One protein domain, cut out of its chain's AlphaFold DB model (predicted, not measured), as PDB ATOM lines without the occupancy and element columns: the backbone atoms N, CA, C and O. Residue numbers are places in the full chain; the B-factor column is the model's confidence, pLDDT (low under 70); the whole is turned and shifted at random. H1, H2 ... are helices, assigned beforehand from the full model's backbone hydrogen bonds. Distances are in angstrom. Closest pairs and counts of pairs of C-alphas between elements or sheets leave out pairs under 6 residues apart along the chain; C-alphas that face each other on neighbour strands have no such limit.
ATOM      1  N   GLU A  16     -25.118 -43.303  -9.939       49.72
ATOM      2  CA  GLU A  16     -24.652 -42.018  -9.390       49.72
ATOM      3  C   GLU A  16     -23.781 -41.256 -10.388       49.72
ATOM      4  O   GLU A  16     -23.963 -40.050 -10.560       49.72
ATOM      5  N   ARG A  17     -22.960 -41.962 -11.181       57.97
ATOM      6  CA  ARG A  17     -22.223 -41.372 -12.313       57.97
ATOM      7  C   ARG A  17     -23.151 -40.666 -13.293       57.97
ATOM      8  O   ARG A  17     -22.872 -39.543 -13.698       57.97
ATOM      9  N   VAL A  18     -24.238 -41.324 -13.702       57.03
ATOM     10  CA  VAL A  18     -25.172 -40.756 -14.684       57.03
ATOM     11  C   VAL A  18     -25.850 -39.534 -14.086       57.03
ATOM     12  O   VAL A  18     -25.918 -38.502 -14.745       57.03
ATOM     13  N   THR A  19     -26.273 -39.604 -12.826       57.00
ATOM     14  CA  THR A  19     -26.950 -38.494 -12.146       57.00
ATOM     15  C   THR A  19     -26.032 -37.280 -11.970       57.00
ATOM     16  O   THR A  19     -26.387 -36.182 -12.402       57.00
ATOM     17  N   ASN A  20     -24.821 -37.474 -11.441       63.88
ATOM     18  CA  ASN A  20     -23.861 -36.401 -11.169       63.88
ATOM     19  C   ASN A  20     -23.249 -35.819 -12.454       63.88
ATOM     20  O   ASN A  20     -23.157 -34.594 -12.590       63.88
ATOM     21  N   SER A  21     -22.935 -36.665 -13.444       66.81
ATOM     22  CA  SER A  21     -22.567 -36.241 -14.808       66.81
ATOM     23  C   SER A  21     -23.657 -35.376 -15.427       66.81
ATOM     24  O   SER A  21     -23.379 -34.286 -15.917       66.81
ATOM     25  N   THR A  22     -24.913 -35.825 -15.356       69.56
ATOM     26  CA  THR A  22     -26.045 -35.118 -15.970       69.56
ATOM     27  C   THR A  22     -26.288 -33.756 -15.317       69.56
ATOM     28  O   THR A  22     -26.697 -32.815 -15.998       69.56
ATOM     29  N   LEU A  23     -26.049 -33.616 -14.009       74.88
ATOM     30  CA  LEU A  23     -26.193 -32.336 -13.311       74.88
ATOM     31  C   LEU A  23     -25.149 -31.310 -13.762       74.88
ATOM     32  O   LEU A  23     -25.514 -30.164 -14.029       74.88
ATOM     33  N   VAL A  24     -23.887 -31.721 -13.891       76.56
ATOM     34  CA  VAL A  24     -22.814 -30.850 -14.398       76.56
ATOM     35  C   VAL A  24     -23.040 -30.516 -15.866       76.56
ATOM     36  O   VAL A  24     -22.966 -29.348 -16.236       76.56
ATOM     37  N   ASP A  25     -23.409 -31.498 -16.688       80.31
ATOM     38  CA  ASP A  25     -23.714 -31.281 -18.104       80.31
ATOM     39  C   ASP A  25     -24.834 -30.252 -18.289       80.31
ATOM     40  O   ASP A  25     -24.716 -29.336 -19.099       80.31
ATOM     41  N   ARG A  26     -25.903 -30.353 -17.488       79.56
ATOM     42  CA  ARG A  26     -27.008 -29.386 -17.495       79.56
ATOM     43  C   ARG A  26     -26.583 -27.998 -17.038       79.56
ATOM     44  O   ARG A  26     -27.116 -27.015 -17.546       79.56
ATOM     45  N   GLU A  27     -25.692 -27.897 -16.058       81.00
ATOM     46  CA  GLU A  27     -25.176 -26.601 -15.610       81.00
ATOM     47  C   GLU A  27     -24.324 -25.953 -16.700       81.00
ATOM     48  O   GLU A  27     -24.523 -24.783 -17.015       81.00
ATOM     49  N   LEU A  28     -23.433 -26.721 -17.328       82.06
ATOM     50  CA  LEU A  28     -22.647 -26.259 -18.468       82.06
ATOM     51  C   LEU A  28     -23.557 -25.821 -19.616       82.06
ATOM     52  O   LEU A  28     -23.390 -24.722 -20.136       82.06
ATOM     53  N   GLU A  29     -24.566 -26.619 -19.963       83.00
ATOM     54  CA  GLU A  29     -25.526 -26.266 -21.006       83.00
ATOM     55  C   GLU A  29     -26.247 -24.947 -20.680       83.00
ATOM     56  O   GLU A  29     -26.330 -24.058 -21.526       83.00
ATOM     57  N   LYS A  30     -26.701 -24.766 -19.434       84.25
ATOM     58  CA  LYS A  30     -27.337 -23.518 -18.985       84.25
ATOM     59  C   LYS A  30     -26.388 -22.325 -19.033       84.25
ATOM     60  O   LYS A  30     -26.782 -21.268 -19.517       84.25
ATOM     61  N   LEU A  31     -25.150 -22.486 -18.565       83.12
ATOM     62  CA  LEU A  31     -24.123 -21.442 -18.627       83.12
ATOM     63  C   LEU A  31     -23.793 -21.068 -20.075       83.12
ATOM     64  O   LEU A  31     -23.534 -19.905 -20.368       83.12
ATOM     65  N   GLY A  32     -23.843 -22.038 -20.986       81.12
ATOM     66  CA  GLY A  32     -23.642 -21.833 -22.414       81.12
ATOM     67  C   GLY A  32     -24.793 -21.131 -23.141       81.12
ATOM     68  O   GLY A  32     -24.628 -20.840 -24.320       81.12
ATOM     69  N   GLY A  33     -25.912 -20.837 -22.468       81.88
ATOM     70  CA  GLY A  33     -27.097 -20.191 -23.054       81.88
ATOM     71  C   GLY A  33     -28.314 -21.111 -23.214       81.88
ATOM     72  O   GLY A  33     -29.384 -20.646 -23.599       81.88
ATOM     73  N   GLY A  34     -28.190 -22.398 -22.871       76.88
ATOM     74  CA  GLY A  34     -29.226 -23.414 -23.069       76.88
ATOM     75  C   GLY A  34     -29.392 -23.835 -24.535       76.88
ATOM     76  O   GLY A  34     -28.855 -23.212 -25.454       76.88
ATOM     77  N   GLY A  35     -30.129 -24.924 -24.774       78.88
ATOM     78  CA  GLY A  35     -30.444 -25.382 -26.131       78.88
ATOM     79  C   GLY A  35     -29.191 -25.686 -26.961       78.88
ATOM     80  O   GLY A  35     -28.269 -26.353 -26.497       78.88
ATOM     81  N   PHE A  36     -29.145 -25.200 -28.204       78.31
ATOM     82  CA  PHE A  36     -28.035 -25.493 -29.118       78.31
ATOM     83  C   PHE A  36     -26.712 -24.826 -28.698       78.31
ATOM     84  O   PHE A  36     -25.655 -25.448 -28.797       78.31
ATOM     85  N   GLU A  37     -26.754 -23.590 -28.188       80.06
ATOM     86  CA  GLU A  37     -25.553 -22.877 -27.719       80.06
ATOM     87  C   GLU A  37     -24.970 -23.521 -26.456       80.06
ATOM     88  O   GLU A  37     -23.755 -23.698 -26.342       80.06
ATOM     89  N   GLY A  38     -25.848 -23.965 -25.552       80.88
ATOM     90  CA  GLY A  38     -25.478 -24.750 -24.379       80.88
ATOM     91  C   GLY A  38     -24.783 -26.064 -24.729       80.88
ATOM     92  O   GLY A  38     -23.724 -26.370 -24.177       80.88
ATOM     93  N   ALA A  39     -25.335 -26.817 -25.685       80.25
ATOM     94  CA  ALA A  39     -24.743 -28.070 -26.147       80.25
ATOM     95  C   ALA A  39     -23.366 -27.850 -26.800       80.25
ATOM     96  O   ALA A  39     -22.435 -28.620 -26.559       80.25
ATOM     97  N   GLY A  40     -23.208 -26.772 -27.576       83.12
ATOM     98  CA  GLY A  40     -21.922 -26.387 -28.161       83.12
ATOM     99  C   GLY A  40     -20.880 -26.000 -27.109       83.12
ATOM    100  O   GLY A  40     -19.712 -26.367 -27.230       83.12
ATOM    101  N   PHE A  41     -21.292 -25.307 -26.044       84.56
ATOM    102  CA  PHE A  41     -20.400 -24.970 -24.936       84.56
ATOM    103  C   PHE A  41     -19.974 -26.204 -24.133       84.56
ATOM    104  O   PHE A  41     -18.789 -26.361 -23.844       84.56
ATOM    105  N   LEU A  42     -20.909 -27.109 -23.835       83.56
ATOM    106  CA  LEU A  42     -20.611 -28.395 -23.208       83.56
ATOM    107  C   LEU A  42     -19.591 -29.196 -24.031       83.56
ATOM    108  O   LEU A  42     -18.612 -29.699 -23.481       83.56
ATOM    109  N   ASP A  43     -19.792 -29.285 -25.348       81.94
ATOM    110  CA  ASP A  43     -18.861 -29.958 -26.259       81.94
ATOM    111  C   ASP A  43     -17.475 -29.293 -26.256       81.94
ATOM    112  O   ASP A  43     -16.455 -29.978 -26.187       81.94
ATOM    113  N   ALA A  44     -17.415 -27.959 -26.257       83.81
ATOM    114  CA  ALA A  44     -16.156 -27.222 -26.192       83.81
ATOM    115  C   ALA A  44     -15.386 -27.492 -24.888       83.81
ATOM    116  O   ALA A  44     -14.189 -27.774 -24.940       83.81
ATOM    117  N   VAL A  45     -16.066 -27.462 -23.734       83.44
ATOM    118  CA  VAL A  45     -15.469 -27.767 -22.419       83.44
ATOM    119  C   VAL A  45     -14.944 -29.201 -22.387       83.44
ATOM    120  O   VAL A  45     -13.814 -29.447 -21.965       83.44
ATOM    121  N   ARG A  46     -15.727 -30.154 -22.899       79.25
ATOM    122  CA  ARG A  46     -15.327 -31.561 -22.994       79.25
ATOM    123  C   ARG A  46     -14.080 -31.736 -23.857       79.25
ATOM    124  O   ARG A  46     -13.105 -32.329 -23.399       79.25
ATOM    125  N   ARG A  47     -14.071 -31.177 -25.068       80.88
ATOM    126  CA  ARG A  47     -12.918 -31.259 -25.978       80.88
ATOM    127  C   ARG A  47     -11.665 -30.621 -25.392       80.88
ATOM    128  O   ARG A  47     -10.587 -31.187 -25.551       80.88
ATOM    129  N   HIS A  48     -11.804 -29.484 -24.710       82.88
ATOM    130  CA  HIS A  48     -10.689 -28.806 -24.040       82.88
ATOM    131  C   HIS A  48     -10.038 -29.690 -22.974       82.88
ATOM    132  O   HIS A  48      -8.817 -29.786 -22.903       82.88
ATOM    133  N   LEU A  49     -10.851 -30.429 -22.221       76.31
ATOM    134  CA  LEU A  49     -10.392 -31.387 -21.211       76.31
ATOM    135  C   LEU A  49      -9.961 -32.742 -21.799       76.31
ATOM    136  O   LEU A  49      -9.727 -33.706 -21.068       76.31
ATOM    137  N   GLY A  50      -9.852 -32.844 -23.126       71.50
ATOM    138  CA  GLY A  50      -9.445 -34.067 -23.815       71.50
ATOM    139  C   GLY A  50     -10.506 -35.171 -23.810       71.50
ATOM    140  O   GLY A  50     -10.184 -36.324 -24.107       71.50
ATOM    141  N   LEU A  51     -11.764 -34.842 -23.496       69.06
ATOM    142  CA  LEU A  51     -12.902 -35.738 -23.676       69.06
ATOM    143  C   LEU A  51     -13.296 -35.730 -25.161       69.06
ATOM    144  O   LEU A  51     -13.732 -34.715 -25.704       69.06
ATOM    145  N   SER A  52     -13.124 -36.861 -25.843       55.50
ATOM    146  CA  SER A  52     -13.586 -37.018 -27.227       55.50
ATOM    147  C   SER A  52     -15.094 -37.271 -27.258       55.50
ATOM    148  O   SER A  52     -15.606 -38.060 -26.467       55.50
ATOM    149  N   ASN A  53     -15.799 -36.682 -28.234       53.31
ATOM    150  CA  ASN A  53     -17.217 -36.966 -28.528       53.31
ATOM    151  C   ASN A  53     -17.505 -38.442 -28.812       53.31
ATOM    152  O   ASN A  53     -18.649 -38.893 -28.767       53.31
ATOM    153  N   LYS A  54     -16.462 -39.212 -29.110       45.00
ATOM    154  CA  LYS A  54     -16.553 -40.655 -29.148       45.00
ATOM    155  C   LYS A  54     -16.387 -41.180 -27.730       45.00
ATOM    156  O   LYS A  54     -15.273 -41.340 -27.241       45.00
ATOM    157  N   VAL A  55     -17.511 -41.601 -27.155       45.62
ATOM    158  CA  VAL A  55     -17.620 -42.627 -26.101       45.62
ATOM    159  C   VAL A  55     -17.049 -43.980 -26.603       45.62
ATOM    160  O   VAL A  55     -17.506 -45.056 -26.242       45.62
ATOM    161  N   GLU A  56     -16.046 -43.979 -27.484       42.56
ATOM    162  CA  GLU A  56     -15.264 -45.158 -27.820       42.56
ATOM    163  C   GLU A  56     -14.223 -45.315 -26.716       42.56
ATOM    164  O   GLU A  56     -13.106 -44.814 -26.805       42.56
ATOM    165  N   ARG A  57     -14.642 -45.982 -25.634       47.72
ATOM    166  CA  ARG A  57     -13.773 -46.489 -24.560       47.72
ATOM    167  C   ARG A  57     -12.788 -45.450 -24.026       47.72
ATOM    168  O   ARG A  57     -11.579 -45.676 -23.989       47.72
ATOM    169  N   MET A  58     -13.298 -44.311 -23.573       52.69
ATOM    170  CA  MET A  58     -12.509 -43.531 -22.634       52.69
ATOM    171  C   MET A  58     -12.324 -44.345 -21.358       52.69
ATOM    172  O   MET A  58     -13.295 -44.816 -20.770       52.69
ATOM    173  N   ASP A  59     -11.064 -44.508 -20.960       61.91
ATOM    174  CA  ASP A  59     -10.697 -45.054 -19.663       61.91
ATOM    175  C   ASP A  59     -11.503 -44.328 -18.579       61.91
ATOM    176  O   ASP A  59     -11.567 -43.091 -18.548       61.91
ATOM    177  N   ALA A  60     -12.180 -45.107 -17.744       64.81
ATOM    178  CA  ALA A  60     -13.050 -44.639 -16.677       64.81
ATOM    179  C   ALA A  60     -12.368 -43.537 -15.840       64.81
ATOM    180  O   ALA A  60     -12.979 -42.508 -15.539       64.81
ATOM    181  N   ALA A  61     -11.062 -43.683 -15.589       66.69
ATOM    182  CA  ALA A  61     -10.268 -42.725 -14.833       66.69
ATOM    183  C   ALA A  61     -10.121 -41.364 -15.535       66.69
ATOM    184  O   ALA A  61     -10.136 -40.325 -14.875       66.69
ATOM    185  N   LYS A  62     -10.016 -41.326 -16.870       70.38
ATOM    186  CA  LYS A  62      -9.923 -40.060 -17.623       70.38
ATOM    187  C   LYS A  62     -11.240 -39.291 -17.609       70.38
ATOM    188  O   LYS A  62     -11.227 -38.068 -17.507       70.38
ATOM    189  N   SER A  63     -12.359 -40.010 -17.687       69.50
ATOM    190  CA  SER A  63     -13.694 -39.402 -17.625       69.50
ATOM    191  C   SER A  63     -13.954 -38.794 -16.247       69.50
ATOM    192  O   SER A  63     -14.422 -37.663 -16.159       69.50
ATOM    193  N   ILE A  64     -13.575 -39.507 -15.182       72.12
ATOM    194  CA  ILE A  64     -13.653 -38.992 -13.811       72.12
ATOM    195  C   ILE A  64     -12.755 -37.783 -13.615       72.12
ATOM    196  O   ILE A  64     -13.197 -36.784 -13.060       72.12
ATOM    197  N   LYS A  65     -11.509 -37.846 -14.091       75.69
ATOM    198  CA  LYS A  65     -10.578 -36.731 -13.940       75.69
ATOM    199  C   LYS A  65     -11.138 -35.448 -14.554       75.69
ATOM    200  O   LYS A  65     -11.158 -34.425 -13.883       75.69
ATOM    201  N   ALA A  66     -11.625 -35.516 -15.791       75.38
ATOM    202  CA  ALA A  66     -12.203 -34.355 -16.460       75.38
ATOM    203  C   ALA A  66     -13.477 -33.857 -15.761       75.38
ATOM    204  O   ALA A  66     -13.674 -32.654 -15.632       75.38
ATOM    205  N   TYR A  67     -14.327 -34.766 -15.275       75.75
ATOM    206  CA  TYR A  67     -15.507 -34.388 -14.500       75.75
ATOM    207  C   TYR A  67     -15.129 -33.644 -13.212       75.75
ATOM    208  O   TYR A  67     -15.637 -32.555 -12.962       75.75
ATOM    209  N   ASN A  68     -14.197 -34.194 -12.432       77.50
ATOM    210  CA  ASN A  68     -13.736 -33.584 -11.186       77.50
ATOM    211  C   ASN A  68     -13.074 -32.222 -11.437       77.50
ATOM    212  O   ASN A  68     -13.286 -31.294 -10.665       77.50
ATOM    213  N   GLU A  69     -12.366 -32.063 -12.555       82.06
ATOM    214  CA  GLU A  69     -11.780 -30.781 -12.962       82.06
ATOM    215  C   GLU A  69     -12.851 -29.726 -13.296       82.06
ATOM    216  O   GLU A  69     -12.723 -28.562 -12.911       82.06
ATOM    217  N   ILE A  70     -13.961 -30.126 -13.931       81.12
ATOM    218  CA  ILE A  70     -15.119 -29.245 -14.155       81.12
ATOM    219  C   ILE A  70     -15.783 -28.878 -12.824       81.12
ATOM    220  O   ILE A  70     -16.132 -27.715 -12.614       81.12
ATOM    221  N   VAL A  71     -15.962 -29.852 -11.931       82.62
ATOM    222  CA  VAL A  71     -16.539 -29.645 -10.596       82.62
ATOM    223  C   VAL A  71     -15.696 -28.663  -9.788       82.62
ATOM    224  O   VAL A  71     -16.242 -27.694  -9.260       82.62
ATOM    225  N   ASP A  72     -14.375 -28.839  -9.762       83.94
ATOM    226  CA  ASP A  72     -13.445 -27.916  -9.109       83.94
ATOM    227  C   ASP A  72     -13.543 -26.511  -9.698       83.94
ATOM    228  O   ASP A  72     -13.642 -25.522  -8.963       83.94
ATOM    229  N   ALA A  73     -13.583 -26.402 -11.028       83.69
ATOM    230  CA  ALA A  73     -13.736 -25.117 -11.689       83.69
ATOM    231  C   ALA A  73     -15.056 -24.438 -11.287       83.69
ATOM    232  O   ALA A  73     -15.030 -23.282 -10.860       83.69
ATOM    233  N   LEU A  74     -16.184 -25.157 -11.331       82.06
ATOM    234  CA  LEU A  74     -17.516 -24.657 -10.965       82.06
ATOM    235  C   LEU A  74     -17.638 -24.285  -9.482       82.06
ATOM    236  O   LEU A  74     -18.280 -23.283  -9.153       82.06
ATOM    237  N   ASN A  75     -17.045 -25.074  -8.589       82.56
ATOM    238  CA  ASN A  75     -17.059 -24.823  -7.149       82.56
ATOM    239  C   ASN A  75     -16.106 -23.681  -6.762       82.56
ATOM    240  O   ASN A  75     -16.366 -22.967  -5.798       82.56
ATOM    241  N   SER A  76     -15.050 -23.434  -7.545       82.25
ATOM    242  CA  SER A  76     -14.118 -22.320  -7.318       82.25
ATOM    243  C   SER A  76     -14.644 -20.945  -7.758       82.25
ATOM    244  O   SER A  76     -13.960 -19.935  -7.557       82.25
ATOM    245  N   ILE A  77     -15.824 -20.889  -8.387       81.25
ATOM    246  CA  ILE A  77     -16.443 -19.655  -8.881       81.25
ATOM    247  C   ILE A  77     -17.550 -19.219  -7.910       81.25
ATOM    248  O   ILE A  77     -18.490 -19.985  -7.673       81.25
ATOM    249  N   PRO A  78     -17.494 -17.987  -7.367       77.88
ATOM    250  CA  PRO A  78     -18.559 -17.468  -6.518       77.88
ATOM    251  C   PRO A  78     -19.869 -17.343  -7.305       77.88
ATOM    252  O   PRO A  78     -19.884 -16.965  -8.474       77.88
ATOM    253  N   LYS A  79     -20.992 -17.666  -6.655       79.19
ATOM    254  CA  LYS A  79     -22.329 -17.550  -7.258       79.19
ATOM    255  C   LYS A  79     -22.722 -16.059  -7.367       79.19
ATOM    256  O   LYS A  79     -22.486 -15.329  -6.405       79.19
ATOM    257  N   PRO A  80     -23.366 -15.607  -8.464       78.81
ATOM    258  CA  PRO A  80     -23.786 -16.385  -9.633       78.81
ATOM    259  C   PRO A  80     -22.609 -16.765 -10.545       78.81
ATOM    260  O   PRO A  80     -21.767 -15.935 -10.876       78.81
ATOM    261  N   ARG A  81     -22.574 -18.036 -10.964       80.69
ATOM    262  CA  ARG A  81     -21.557 -18.558 -11.886       80.69
ATOM    263  C   ARG A  81     -21.820 -18.006 -13.289       80.69
ATOM    264  O   ARG A  81     -22.977 -17.931 -13.698       80.69
ATOM    265  N   THR A  82     -20.768 -17.657 -14.029       83.19
ATOM    266  CA  THR A  82     -20.879 -17.204 -15.426       83.19
ATOM    267  C   THR A  82     -20.021 -18.050 -16.354       83.19
ATOM    268  O   THR A  82     -19.034 -18.663 -15.934       83.19
ATOM    269  N   LYS A  83     -20.393 -18.059 -17.637       84.69
ATOM    270  CA  LYS A  83     -19.628 -18.699 -18.707       84.69
ATOM    271  C   LYS A  83     -18.191 -18.185 -18.755       84.69
ATOM    272  O   LYS A  83     -17.271 -18.995 -18.819       84.69
ATOM    273  N   GLU A  84     -17.977 -16.868 -18.669       85.81
ATOM    274  CA  GLU A  84     -16.623 -16.304 -18.750       85.81
ATOM    275  C   GLU A  84     -15.766 -16.689 -17.543       85.81
ATOM    276  O   GLU A  84     -14.581 -16.984 -17.697       85.81
ATOM    277  N   ALA A  85     -16.354 -16.723 -16.342       83.62
ATOM    278  CA  ALA A  85     -15.642 -17.133 -15.136       83.62
ATOM    279  C   ALA A  85     -15.190 -18.598 -15.224       83.62
ATOM    280  O   ALA A  85     -14.070 -18.919 -14.824       83.62
ATOM    281  N   LEU A  86     -16.038 -19.461 -15.790       85.38
ATOM    282  CA  LEU A  86     -15.715 -20.865 -16.010       85.38
ATOM    283  C   LEU A  86     -14.634 -21.047 -17.073       85.38
ATOM    284  O   LEU A  86     -13.649 -21.731 -16.811       85.38
ATOM    285  N   MET A  87     -14.764 -20.387 -18.226       85.12
ATOM    286  CA  MET A  87     -13.746 -20.442 -19.282       85.12
ATOM    287  C   MET A  87     -12.382 -19.979 -18.765       85.12
ATOM    288  O   MET A  87     -11.389 -20.687 -18.910       85.12
ATOM    289  N   LYS A  88     -12.349 -18.860 -18.031       86.56
ATOM    290  CA  LYS A  88     -11.123 -18.339 -17.418       86.56
ATOM    291  C   LYS A  88     -10.480 -19.325 -16.439       86.56
ATOM    292  O   LYS A  88      -9.257 -19.381 -16.358       86.56
ATOM    293  N   LYS A  89     -11.280 -20.077 -15.678       86.56
ATOM    294  CA  LYS A  89     -10.783 -21.095 -14.736       86.56
ATOM    295  C   LYS A  89     -10.236 -22.329 -15.441       86.56
ATOM    296  O   LYS A  89      -9.225 -22.860 -14.998       86.56
ATOM    297  N   LEU A  90     -10.878 -22.739 -16.529       82.81
ATOM    298  CA  LEU A  90     -10.455 -23.870 -17.351       82.81
ATOM    299  C   LEU A  90      -9.298 -23.515 -18.305       82.81
ATOM    300  O   LEU A  90      -8.715 -24.409 -18.911       82.81
ATOM    301  N   GLY A  91      -8.944 -22.232 -18.442       84.25
ATOM    302  CA  GLY A  91      -7.913 -21.771 -19.378       84.25
ATOM    303  C   GLY A  91      -8.357 -21.833 -20.843       84.25
ATOM    304  O   GLY A  91      -7.520 -22.062 -21.716       84.25
TER     305      GLY A  91
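What this domain is: This is residues 16 to 91 of the 92 residues of an uncharacterized protein of Stenotrophomonas maltophilia Ab55555 (UniProt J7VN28). Three longer helices, H1, H2 and H3, are set steeply to one another with their centres in a triangle, and the short H4 covers one end, between the last part of H3 and Leu 31 at the end of H1. H1 and H2 meet in a V, while the loop from H2 to H3 swings out at the end away from H4, where residues 56 to 61 stick out. The printed part has 76 residues with four named helices, in the order H1, H2, H3, H4, and no named strand. Its class is all helix, with mostly crossed packing: the helices that touch do so at steep tilts. It is compact, with a radius of gyration of the C-alphas of 11.9 A, and its rounded outline spans 34 by 26 by 25 A.

How they stand to each other: H1, residues 16 to 31, touches H2, residues 35 to 48, with residues 25 to 31 alone. Their closest C-alphas, those of Glu 29 and Gly 38, are 3.7 A apart, and the helices run opposite ways at a steep tilt of 67 degrees. H3, residues 60 to 75, only just touches H1, with 3 pairs of C-alphas within 8 A; the closest are those of Ser 21 and Tyr 67, 7.3 A apart. H1 and H3 run the same way at a steep tilt of 46 degrees. H2 and H3 are close but not clearly touching, with the closest C-alphas, those of Arg 46 and Ala 66, 7.8 A apart. H4, residues 83 to 90, touches residues 70 to 74 of H3 alone. The closest C-alphas, those of Ala 73 and Lys 89, are 5.8 A apart, at a steep tilt of 54 degrees, opposite ways. H4 and H1 are close but not clearly touching, with the C-alphas of Leu 31 and Lys 83 the closest at 5.3 A. H2 and H4 are near each other. In H1, H2, H3 and H4 every O i to N i+4 pair is within hydrogen-bond range.

Where its parts are: H1 begins with C-alpha 16 at (-24.652, -42.018, -9.390) and measures 22.6 A from first to last C-alpha. H2 measures 20.2 A. H3 begins with C-alpha 60 at (-13.050, -44.639, -16.677) and measures 22.4 A. H4 ends with C-alpha 90 at (-10.455, -23.870, -17.351).

The domain as a whole: The two C-alphas farthest apart, those of Glu 56 and Lys 79, are 35.1 A apart. The printed part has no cut. The link from H1 to H2 is tight, that from H3 to H4 is short, and that from H2 to H3 is long, with 11 residues. The mean pLDDT of the printed part is 75.0, and it is under 70 at residues 16 to 22, residues 51 to 61 and residue 63.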